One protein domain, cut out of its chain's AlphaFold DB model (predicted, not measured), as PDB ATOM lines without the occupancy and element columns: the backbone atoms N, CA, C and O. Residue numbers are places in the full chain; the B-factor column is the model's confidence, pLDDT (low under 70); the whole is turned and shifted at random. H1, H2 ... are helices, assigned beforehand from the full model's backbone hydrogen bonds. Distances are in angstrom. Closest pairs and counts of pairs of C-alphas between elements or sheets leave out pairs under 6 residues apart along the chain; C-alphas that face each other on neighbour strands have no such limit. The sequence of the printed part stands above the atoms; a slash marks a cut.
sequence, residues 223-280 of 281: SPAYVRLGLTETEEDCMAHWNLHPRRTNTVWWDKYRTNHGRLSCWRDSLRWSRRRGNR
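What this domain is: This is residues 223 to 280 of the 281 residues of an uncharacterized protein of Monosporascus sp. CRB-8-3 (UniProt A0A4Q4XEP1). One long helix, H3, makes the length of the domain; the short H1 packs on its first half, H2 sits farther off, and residues 266 to 280 stick out as a bare arm. The printed part has 58 residues with three named helices, H1, H2, H3 in chain order, and no named strand: all helix. It is loose, with a radius of gyration of the C-alphas of 14.4 A and spans of 47 by 19 by 15 A.

Where its parts are: H3, residues 251 to 278, runs 40.7 A from C-alpha 251 at (4.005, -38.332, 21.241) to C-alpha 278 at (34.250, -11.701, 26.594). H1 is residues 223 to 229, beginning at (15.494, -35.933, 17.303), and H2 residues 233 to 241.

How they stand to each other: H3 touches H1 with residues 253 to 264 alone; the closest C-alphas, of Ser 223 and Tyr 257, are 4.9 A apart. Their lines stand at a steep tilt of 46 degrees, the same way. H2 is apart from H1 and H3. In H2 every O i to N i+4 pair is within hydrogen-bond range, in H3 23 of 24, in H1 1 of 3, beside 3 of 4 O i to N i+3 pairs.

The domain as a whole: The C-alphas farthest apart, of Thr 249 and Arg 280, are 47.9 A apart. The printed part has no cut. The link H1 to H2 is tight, H2 to H3 short. pLDDT is under 70 at residues 223 to 225, 241 to 243, 268 and 270 to 280.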
ATOM      1  N   SER A 223      15.961 -37.148  16.619       68.50
ATOM      2  CA  SER A 223      15.494 -35.933  17.303       68.50
ATOM      3  C   SER A 223      16.567 -34.814  17.369       68.50
ATOM      4  O   SER A 223      16.373 -33.796  16.705       68.50
ATOM      5  N   PRO A 224      17.710 -34.947  18.081       68.38
ATOM      6  CA  PRO A 224      18.755 -33.918  18.102       68.38
ATOM      7  C   PRO A 224      19.520 -33.720  16.781       68.38
ATOM      8  O   PRO A 224      20.404 -32.862  16.745       68.38
ATOM      9  N   ALA A 225      19.212 -34.460  15.708       66.94
ATOM     10  CA  ALA A 225      19.623 -34.082  14.356       66.94
ATOM     11  C   ALA A 225      18.735 -32.945  13.816       66.94
ATOM     12  O   ALA A 225      19.259 -31.879  13.500       66.94
ATOM     13  N   TYR A 226      17.405 -33.107  13.807       73.00
ATOM     14  CA  TYR A 226      16.485 -32.061  13.331       73.00
ATOM     15  C   TYR A 226      16.499 -30.798  14.199       73.00
ATOM     16  O   TYR A 226      16.530 -29.696  13.663       73.00
ATOM     17  N   VAL A 227      16.623 -30.928  15.526       78.56
ATOM     18  CA  VAL A 227      16.756 -29.764  16.431       78.56
ATOM     19  C   VAL A 227      17.953 -28.864  16.061       78.56
ATOM     20  O   VAL A 227      17.937 -27.666  16.333       78.56
ATOM     21  N   ARG A 228      19.004 -29.403  15.422       70.25
ATOM     22  CA  ARG A 228      20.163 -28.606  14.973       70.25
ATOM     23  C   ARG A 228      19.900 -27.799  13.705       70.25
ATOM     24  O   ARG A 228      20.623 -26.830  13.490       70.25
ATOM     25  N   LEU A 229      18.908 -28.183  12.900       74.62
ATOM     26  CA  LEU A 229      18.465 -27.392  11.750       74.62
ATOM     27  C   LEU A 229      17.796 -26.094  12.225       74.62
ATOM     28  O   LEU A 229      17.999 -25.053  11.614       74.62
ATOM     29  N   GLY A 230      17.101 -26.134  13.370       76.50
ATOM     30  CA  GLY A 230      16.443 -24.959  13.954       76.50
ATOM     31  C   GLY A 230      15.208 -24.526  13.167       76.50
ATOM     32  O   GLY A 230      15.041 -23.336  12.924       76.50
ATOM     33  N   LEU A 231      14.413 -25.516  12.754       80.25
ATOM     34  CA  LEU A 231      13.202 -25.379  11.949       80.25
ATOM     35  C   LEU A 231      12.162 -24.477  12.629       80.25
ATOM     36  O   LEU A 231      12.057 -24.429  13.855       80.25
ATOM     37  N   THR A 232      11.362 -23.804  11.813       79.56
ATOM     38  CA  THR A 232      10.116 -23.148  12.220       79.56
ATOM     39  C   THR A 232       8.986 -24.169  12.393       79.56
ATOM     40  O   THR A 232       9.033 -25.265  11.843       79.56
ATOM     41  N   GLU A 233       7.931 -23.810  13.127       82.25
ATOM     42  CA  GLU A 233       6.768 -24.687  13.341       82.25
ATOM     43  C   GLU A 233       6.078 -25.090  12.022       82.25
ATOM     44  O   GLU A 233       5.700 -26.248  11.846       82.25
ATOM     45  N   THR A 234       6.018 -24.176  11.048       79.75
ATOM     46  CA  THR A 234       5.505 -24.458   9.699       79.75
ATOM     47  C   THR A 234       6.407 -25.418   8.921       79.75
ATOM     48  O   THR A 234       5.902 -26.330   8.271       79.75
ATOM     49  N   GLU A 235       7.734 -25.286   9.019       76.75
ATOM     50  CA  GLU A 235       8.675 -26.260   8.447       76.75
ATOM     51  C   GLU A 235       8.572 -27.631   9.136       76.75
ATOM     52  O   GLU A 235       8.665 -28.658   8.462       76.75
ATOM     53  N   GLU A 236       8.328 -27.682  10.452       83.31
ATOM     54  CA  GLU A 236       8.099 -28.939  11.175       83.31
ATOM     55  C   GLU A 236       6.841 -29.674  10.702       83.31
ATOM     56  O   GLU A 236       6.896 -30.900  10.553       83.31
ATOM     57  N   ASP A 237       5.741 -28.953  10.453       77.75
ATOM     58  CA  ASP A 237       4.498 -29.523   9.920       77.75
ATOM     59  C   ASP A 237       4.616 -29.904   8.444       77.75
ATOM     60  O   ASP A 237       4.175 -30.993   8.070       77.75
ATOM     61  N   CYS A 238       5.296 -29.104   7.616       70.06
ATOM     62  CA  CYS A 238       5.672 -29.531   6.269       70.06
ATOM     63  C   CYS A 238       6.482 -30.835   6.329       70.06
ATOM     64  O   CYS A 238       6.142 -31.805   5.655       70.06
ATOM     65  N   MET A 239       7.513 -30.919   7.174       70.00
ATOM     66  CA  MET A 239       8.305 -32.141   7.324       70.00
ATOM     67  C   MET A 239       7.489 -33.319   7.875       70.00
ATOM     68  O   MET A 239       7.749 -34.455   7.480       70.00
ATOM     69  N   ALA A 240       6.485 -33.095   8.726       75.31
ATOM     70  CA  ALA A 240       5.560 -34.146   9.157       75.31
ATOM     71  C   ALA A 240       4.641 -34.618   8.013       75.31
ATOM     72  O   ALA A 240       4.416 -35.821   7.873       75.31
ATOM     73  N   HIS A 241       4.171 -33.701   7.161       66.06
ATOM     74  CA  HIS A 241       3.372 -33.999   5.969       66.06
ATOM     75  C   HIS A 241       4.170 -34.807   4.928       66.06
ATOM     76  O   HIS A 241       3.705 -35.841   4.454       66.06
ATOM     77  N   TRP A 242       5.424 -34.420   4.662       63.19
ATOM     78  CA  TRP A 242       6.365 -35.162   3.808       63.19
ATOM     79  C   TRP A 242       6.897 -36.471   4.447       63.19
ATOM     80  O   TRP A 242       7.780 -37.113   3.885       63.19
ATOM     81  N   ASN A 243       6.400 -36.882   5.626       64.44
ATOM     82  CA  ASN A 243       6.874 -38.027   6.432       64.44
ATOM     83  C   ASN A 243       8.386 -37.986   6.801       64.44
ATOM     84  O   ASN A 243       8.961 -38.973   7.271       64.44
ATOM     85  N   LEU A 244       9.032 -36.824   6.650       70.75
ATOM     86  CA  LEU A 244      10.406 -36.547   7.089       70.75
ATOM     87  C   LEU A 244      10.494 -36.402   8.616       70.75
ATOM     88  O   LEU A 244      11.510 -36.768   9.208       70.75
ATOM     89  N   HIS A 245       9.423 -35.949   9.266       76.38
ATOM     90  CA  HIS A 245       9.191 -36.141  10.695       76.38
ATOM     91  C   HIS A 245       8.207 -37.296  10.940       76.38
ATOM     92  O   HIS A 245       7.295 -37.511  10.140       76.38
ATOM     93  N   PRO A 246       8.336 -38.034  12.061       73.38
ATOM     94  CA  PRO A 246       7.282 -38.936  12.514       73.38
ATOM     95  C   PRO A 246       5.962 -38.178  12.703       73.38
ATOM     96  O   PRO A 246       5.955 -37.078  13.257       73.38
ATOM     97  N   ARG A 247       4.842 -38.782  12.283       76.25
ATOM     98  CA  ARG A 247       3.495 -38.193  12.409       76.25
ATOM     99  C   ARG A 247       3.251 -37.653  13.826       76.25
ATOM    100  O   ARG A 247       3.712 -38.253  14.801       76.25
ATOM    101  N   ARG A 248       2.498 -36.549  13.952       77.75
ATOM    102  CA  ARG A 248       2.200 -35.874  15.238       77.75
ATOM    103  C   ARG A 248       1.575 -36.814  16.298       77.75
ATOM    104  O   ARG A 248       1.712 -36.556  17.487       77.75
ATOM    105  N   THR A 249       0.996 -37.951  15.895       72.19
ATOM    106  CA  THR A 249       0.523 -39.034  16.784       72.19
ATOM    107  C   THR A 249       1.624 -39.747  17.586       72.19
ATOM    108  O   THR A 249       1.327 -40.371  18.601       72.19
ATOM    109  N   ASN A 250       2.898 -39.670  17.182       77.25
ATOM    110  CA  ASN A 250       4.024 -40.279  17.903       77.25
ATOM    111  C   ASN A 250       4.534 -39.357  19.028       77.25
ATOM    112  O   ASN A 250       5.639 -38.808  18.953       77.25
ATOM    113  N   THR A 251       3.718 -39.184  20.070       80.06
ATOM    114  CA  THR A 251       4.005 -38.332  21.241       80.06
ATOM    115  C   THR A 251       5.401 -38.580  21.817       80.06
ATOM    116  O   THR A 251       6.191 -37.650  21.934       80.06
ATOM    117  N   VAL A 252       5.771 -39.847  22.028       77.50
ATOM    118  CA  VAL A 252       7.072 -40.278  22.578       77.50
ATOM    119  C   VAL A 252       8.278 -39.749  21.784       77.50
ATOM    120  O   VAL A 252       9.349 -39.525  22.360       77.50
ATOM    121  N   TRP A 253       8.148 -39.555  20.467       82.75
ATOM    122  CA  TRP A 253       9.192 -38.922  19.659       82.75
ATOM    123  C   TRP A 253       9.178 -37.397  19.801       82.75
ATOM    124  O   TRP A 253      10.233 -36.798  20.028       82.75
ATOM    125  N   TRP A 254       7.997 -36.778  19.732       83.50
ATOM    126  CA  TRP A 254       7.824 -35.327  19.853       83.50
ATOM    127  C   TRP A 254       8.200 -34.789  21.243       83.50
ATOM    128  O   TRP A 254       8.753 -33.697  21.353       83.50
ATOM    129  N   ASP A 255       8.028 -35.573  22.305       83.56
ATOM    130  CA  ASP A 255       8.489 -35.238  23.656       83.56
ATOM    131  C   ASP A 255      10.017 -35.213  23.737       83.56
ATOM    132  O   ASP A 255      10.611 -34.264  24.257       83.56
ATOM    133  N   LYS A 256      10.686 -36.212  23.143       80.25
ATOM    134  CA  LYS A 256      12.154 -36.253  23.041       80.25
ATOM    135  C   LYS A 256      12.680 -35.115  22.164       80.25
ATOM    136  O   LYS A 256      13.705 -34.523  22.492       80.25
ATOM    137  N   TYR A 257      11.966 -34.769  21.093       84.38
ATOM    138  CA  TYR A 257      12.262 -33.619  20.245       84.38
ATOM    139  C   TYR A 257      12.192 -32.295  21.018       84.38
ATOM    140  O   TYR A 257      13.220 -31.626  21.144       84.38
ATOM    141  N   ARG A 258      11.056 -31.985  21.656       86.25
ATOM    142  CA  ARG A 258      10.882 -30.780  22.490       86.25
ATOM    143  C   ARG A 258      11.901 -30.706  23.637       86.25
ATOM    144  O   ARG A 258      12.518 -29.661  23.843       86.25
ATOM    145  N   THR A 259      12.178 -31.827  24.311       86.00
ATOM    146  CA  THR A 259      13.208 -31.916  25.368       86.00
ATOM    147  C   THR A 259      14.604 -31.548  24.855       86.00
ATOM    148  O   THR A 259      15.359 -30.847  25.533       86.00
ATOM    149  N   ASN A 260      14.977 -32.003  23.656       80.69
ATOM    150  CA  ASN A 260      16.275 -31.674  23.068       80.69
ATOM    151  C   ASN A 260      16.320 -30.241  22.511       80.69
ATOM    152  O   ASN A 260      17.377 -29.613  22.581       80.69
ATOM    153  N   HIS A 261      15.191 -29.695  22.046       82.50
ATOM    154  CA  HIS A 261      15.076 -28.295  21.631       82.50
ATOM    155  C   HIS A 261      15.339 -27.332  22.797       82.50
ATOM    156  O   HIS A 261      16.235 -26.493  22.704       82.50
ATOM    157  N   GLY A 262      14.675 -27.529  23.945       81.44
ATOM    158  CA  GLY A 262      14.901 -26.719  25.152       81.44
ATOM    159  C   GLY A 262      16.336 -26.787  25.701       81.44
ATOM    160  O   GLY A 262      16.853 -25.811  26.244       81.44
ATOM    161  N   ARG A 263      17.028 -27.919  25.514       77.00
ATOM    162  CA  ARG A 263      18.456 -28.054  25.858       77.00
ATOM    163  C   ARG A 263      19.363 -27.252  24.920       77.00
ATOM    164  O   ARG A 263      20.340 -26.662  25.382       77.00
ATOM    165  N   LEU A 264      19.060 -27.221  23.621       73.44
ATOM    166  CA  LEU A 264      19.881 -26.530  22.623       73.44
ATOM    167  C   LEU A 264      19.636 -25.014  22.565       73.44
ATOM    168  O   LEU A 264      20.587 -24.285  22.279       73.44
ATOM    169  N   SER A 265      18.441 -24.521  22.908       73.38
ATOM    170  CA  SER A 265      18.209 -23.083  23.132       73.38
ATOM    171  C   SER A 265      18.983 -22.581  24.356       73.38
ATOM    172  O   SER A 265      19.835 -21.706  24.220       73.38
ATOM    173  N   CYS A 266      18.809 -23.223  25.517       72.12
ATOM    174  CA  CYS A 266      19.528 -22.892  26.755       72.12
ATOM    175  C   CYS A 266      21.062 -22.855  26.561       72.12
ATOM    176  O   CYS A 266      21.737 -21.914  26.985       72.12
ATOM    177  N   TRP A 267      21.622 -23.831  25.837       70.25
ATOM    178  CA  TRP A 267      23.051 -23.844  25.503       70.25
ATOM    179  C   TRP A 267      23.464 -22.713  24.542       70.25
ATOM    180  O   TRP A 267      24.500 -22.077  24.759       70.25
ATOM    181  N   ARG A 268      22.656 -22.410  23.513       69.38
ATOM    182  CA  ARG A 268      22.885 -21.268  22.605       69.38
ATOM    183  C   ARG A 268      22.897 -19.937  23.359       69.38
ATOM    184  O   ARG A 268      23.766 -19.108  23.090       69.38
ATOM    185  N   ASP A 269      21.990 -19.735  24.309       72.25
ATOM    186  CA  ASP A 269      21.906 -18.476  25.053       72.25
ATOM    187  C   ASP A 269      22.998 -18.346  26.120       72.25
ATOM    188  O   ASP A 269      23.568 -17.264  26.271       72.25
ATOM    189  N   SER A 270      23.419 -19.451  26.744       68.81
ATOM    190  CA  SER A 270      24.636 -19.495  27.569       68.81
ATOM    191  C   SER A 270      25.888 -19.082  26.772       68.81
ATOM    192  O   SER A 270      26.659 -18.222  27.210       68.81
ATOM    193  N   LEU A 271      26.055 -19.584  25.539       67.19
ATOM    194  CA  LEU A 271      27.131 -19.139  24.640       67.19
ATOM    195  C   LEU A 271      27.002 -17.662  24.235       67.19
ATOM    196  O   LEU A 271      28.007 -16.944  24.202       67.19
ATOM    197  N   ARG A 272      25.785 -17.187  23.938       69.62
ATOM    198  CA  ARG A 272      25.504 -15.781  23.596       69.62
ATOM    199  C   ARG A 272      25.883 -14.844  24.751       69.62
ATOM    200  O   ARG A 272      26.478 -13.791  24.521       69.62
ATOM    201  N   TRP A 273      25.584 -15.244  25.985       67.69
ATOM    202  CA  TRP A 273      25.907 -14.511  27.209       67.69
ATOM    203  C   TRP A 273      27.410 -14.532  27.521       67.69
ATOM    204  O   TRP A 273      27.990 -13.490  27.824       67.69
ATOM    205  N   SER A 274      28.068 -15.683  27.340       68.25
ATOM    206  CA  SER A 274      29.525 -15.823  27.463       68.25
ATOM    207  C   SER A 274      30.276 -14.903  26.487       68.25
ATOM    208  O   SER A 274      31.121 -14.112  26.909       68.25
ATOM    209  N   ARG A 275      29.890 -14.883  25.200       64.69
ATOM    210  CA  ARG A 275      30.462 -13.952  24.204       64.69
ATOM    211  C   ARG A 275      30.254 -12.479  24.580       64.69
ATOM    212  O   ARG A 275      31.183 -11.686  24.447       64.69
ATOM    213  N   ARG A 276      29.081 -12.109  25.117       63.66
ATOM    214  CA  ARG A 276      28.807 -10.744  25.616       63.66
ATOM    215  C   ARG A 276      29.651 -10.344  26.836       63.66
ATOM    216  O   ARG A 276      29.860  -9.152  27.036       63.66
ATOM    217  N   ARG A 277      30.140 -11.302  27.635       59.47
ATOM    218  CA  ARG A 277      31.109 -11.051  28.720       59.47
ATOM    219  C   ARG A 277      32.549 -10.956  28.215       59.47
ATOM    220  O   ARG A 277      33.295 -10.126  28.717       59.47
ATOM    221  N   GLY A 278      32.925 -11.767  27.222       58.16
ATOM    222  CA  GLY A 278      34.250 -11.701  26.594       58.16
ATOM    223  C   GLY A 278      34.518 -10.363  25.897       58.16
ATOM    224  O   GLY A 278      35.619  -9.845  25.983       58.16
ATOM    225  N   ASN A 279      33.492  -9.761  25.289       54.59
ATOM    226  CA  ASN A 279      33.583  -8.489  24.561       54.59
ATOM    227  C   ASN A 279      33.351  -7.240  25.452       54.59
ATOM    228  O   ASN A 279      32.786  -6.244  24.996       54.59
ATOM    229  N   ARG A 280      33.705  -7.335  26.743       52.88
ATOM    230  CA  ARG A 280      33.633  -6.279  27.779       52.88
ATOM    231  C   ARG A 280      34.879  -6.293  28.690       52.88
ATOM    232  O   ARG A 280      34.787  -6.033  29.890       52.88
TER     233      ARG A 280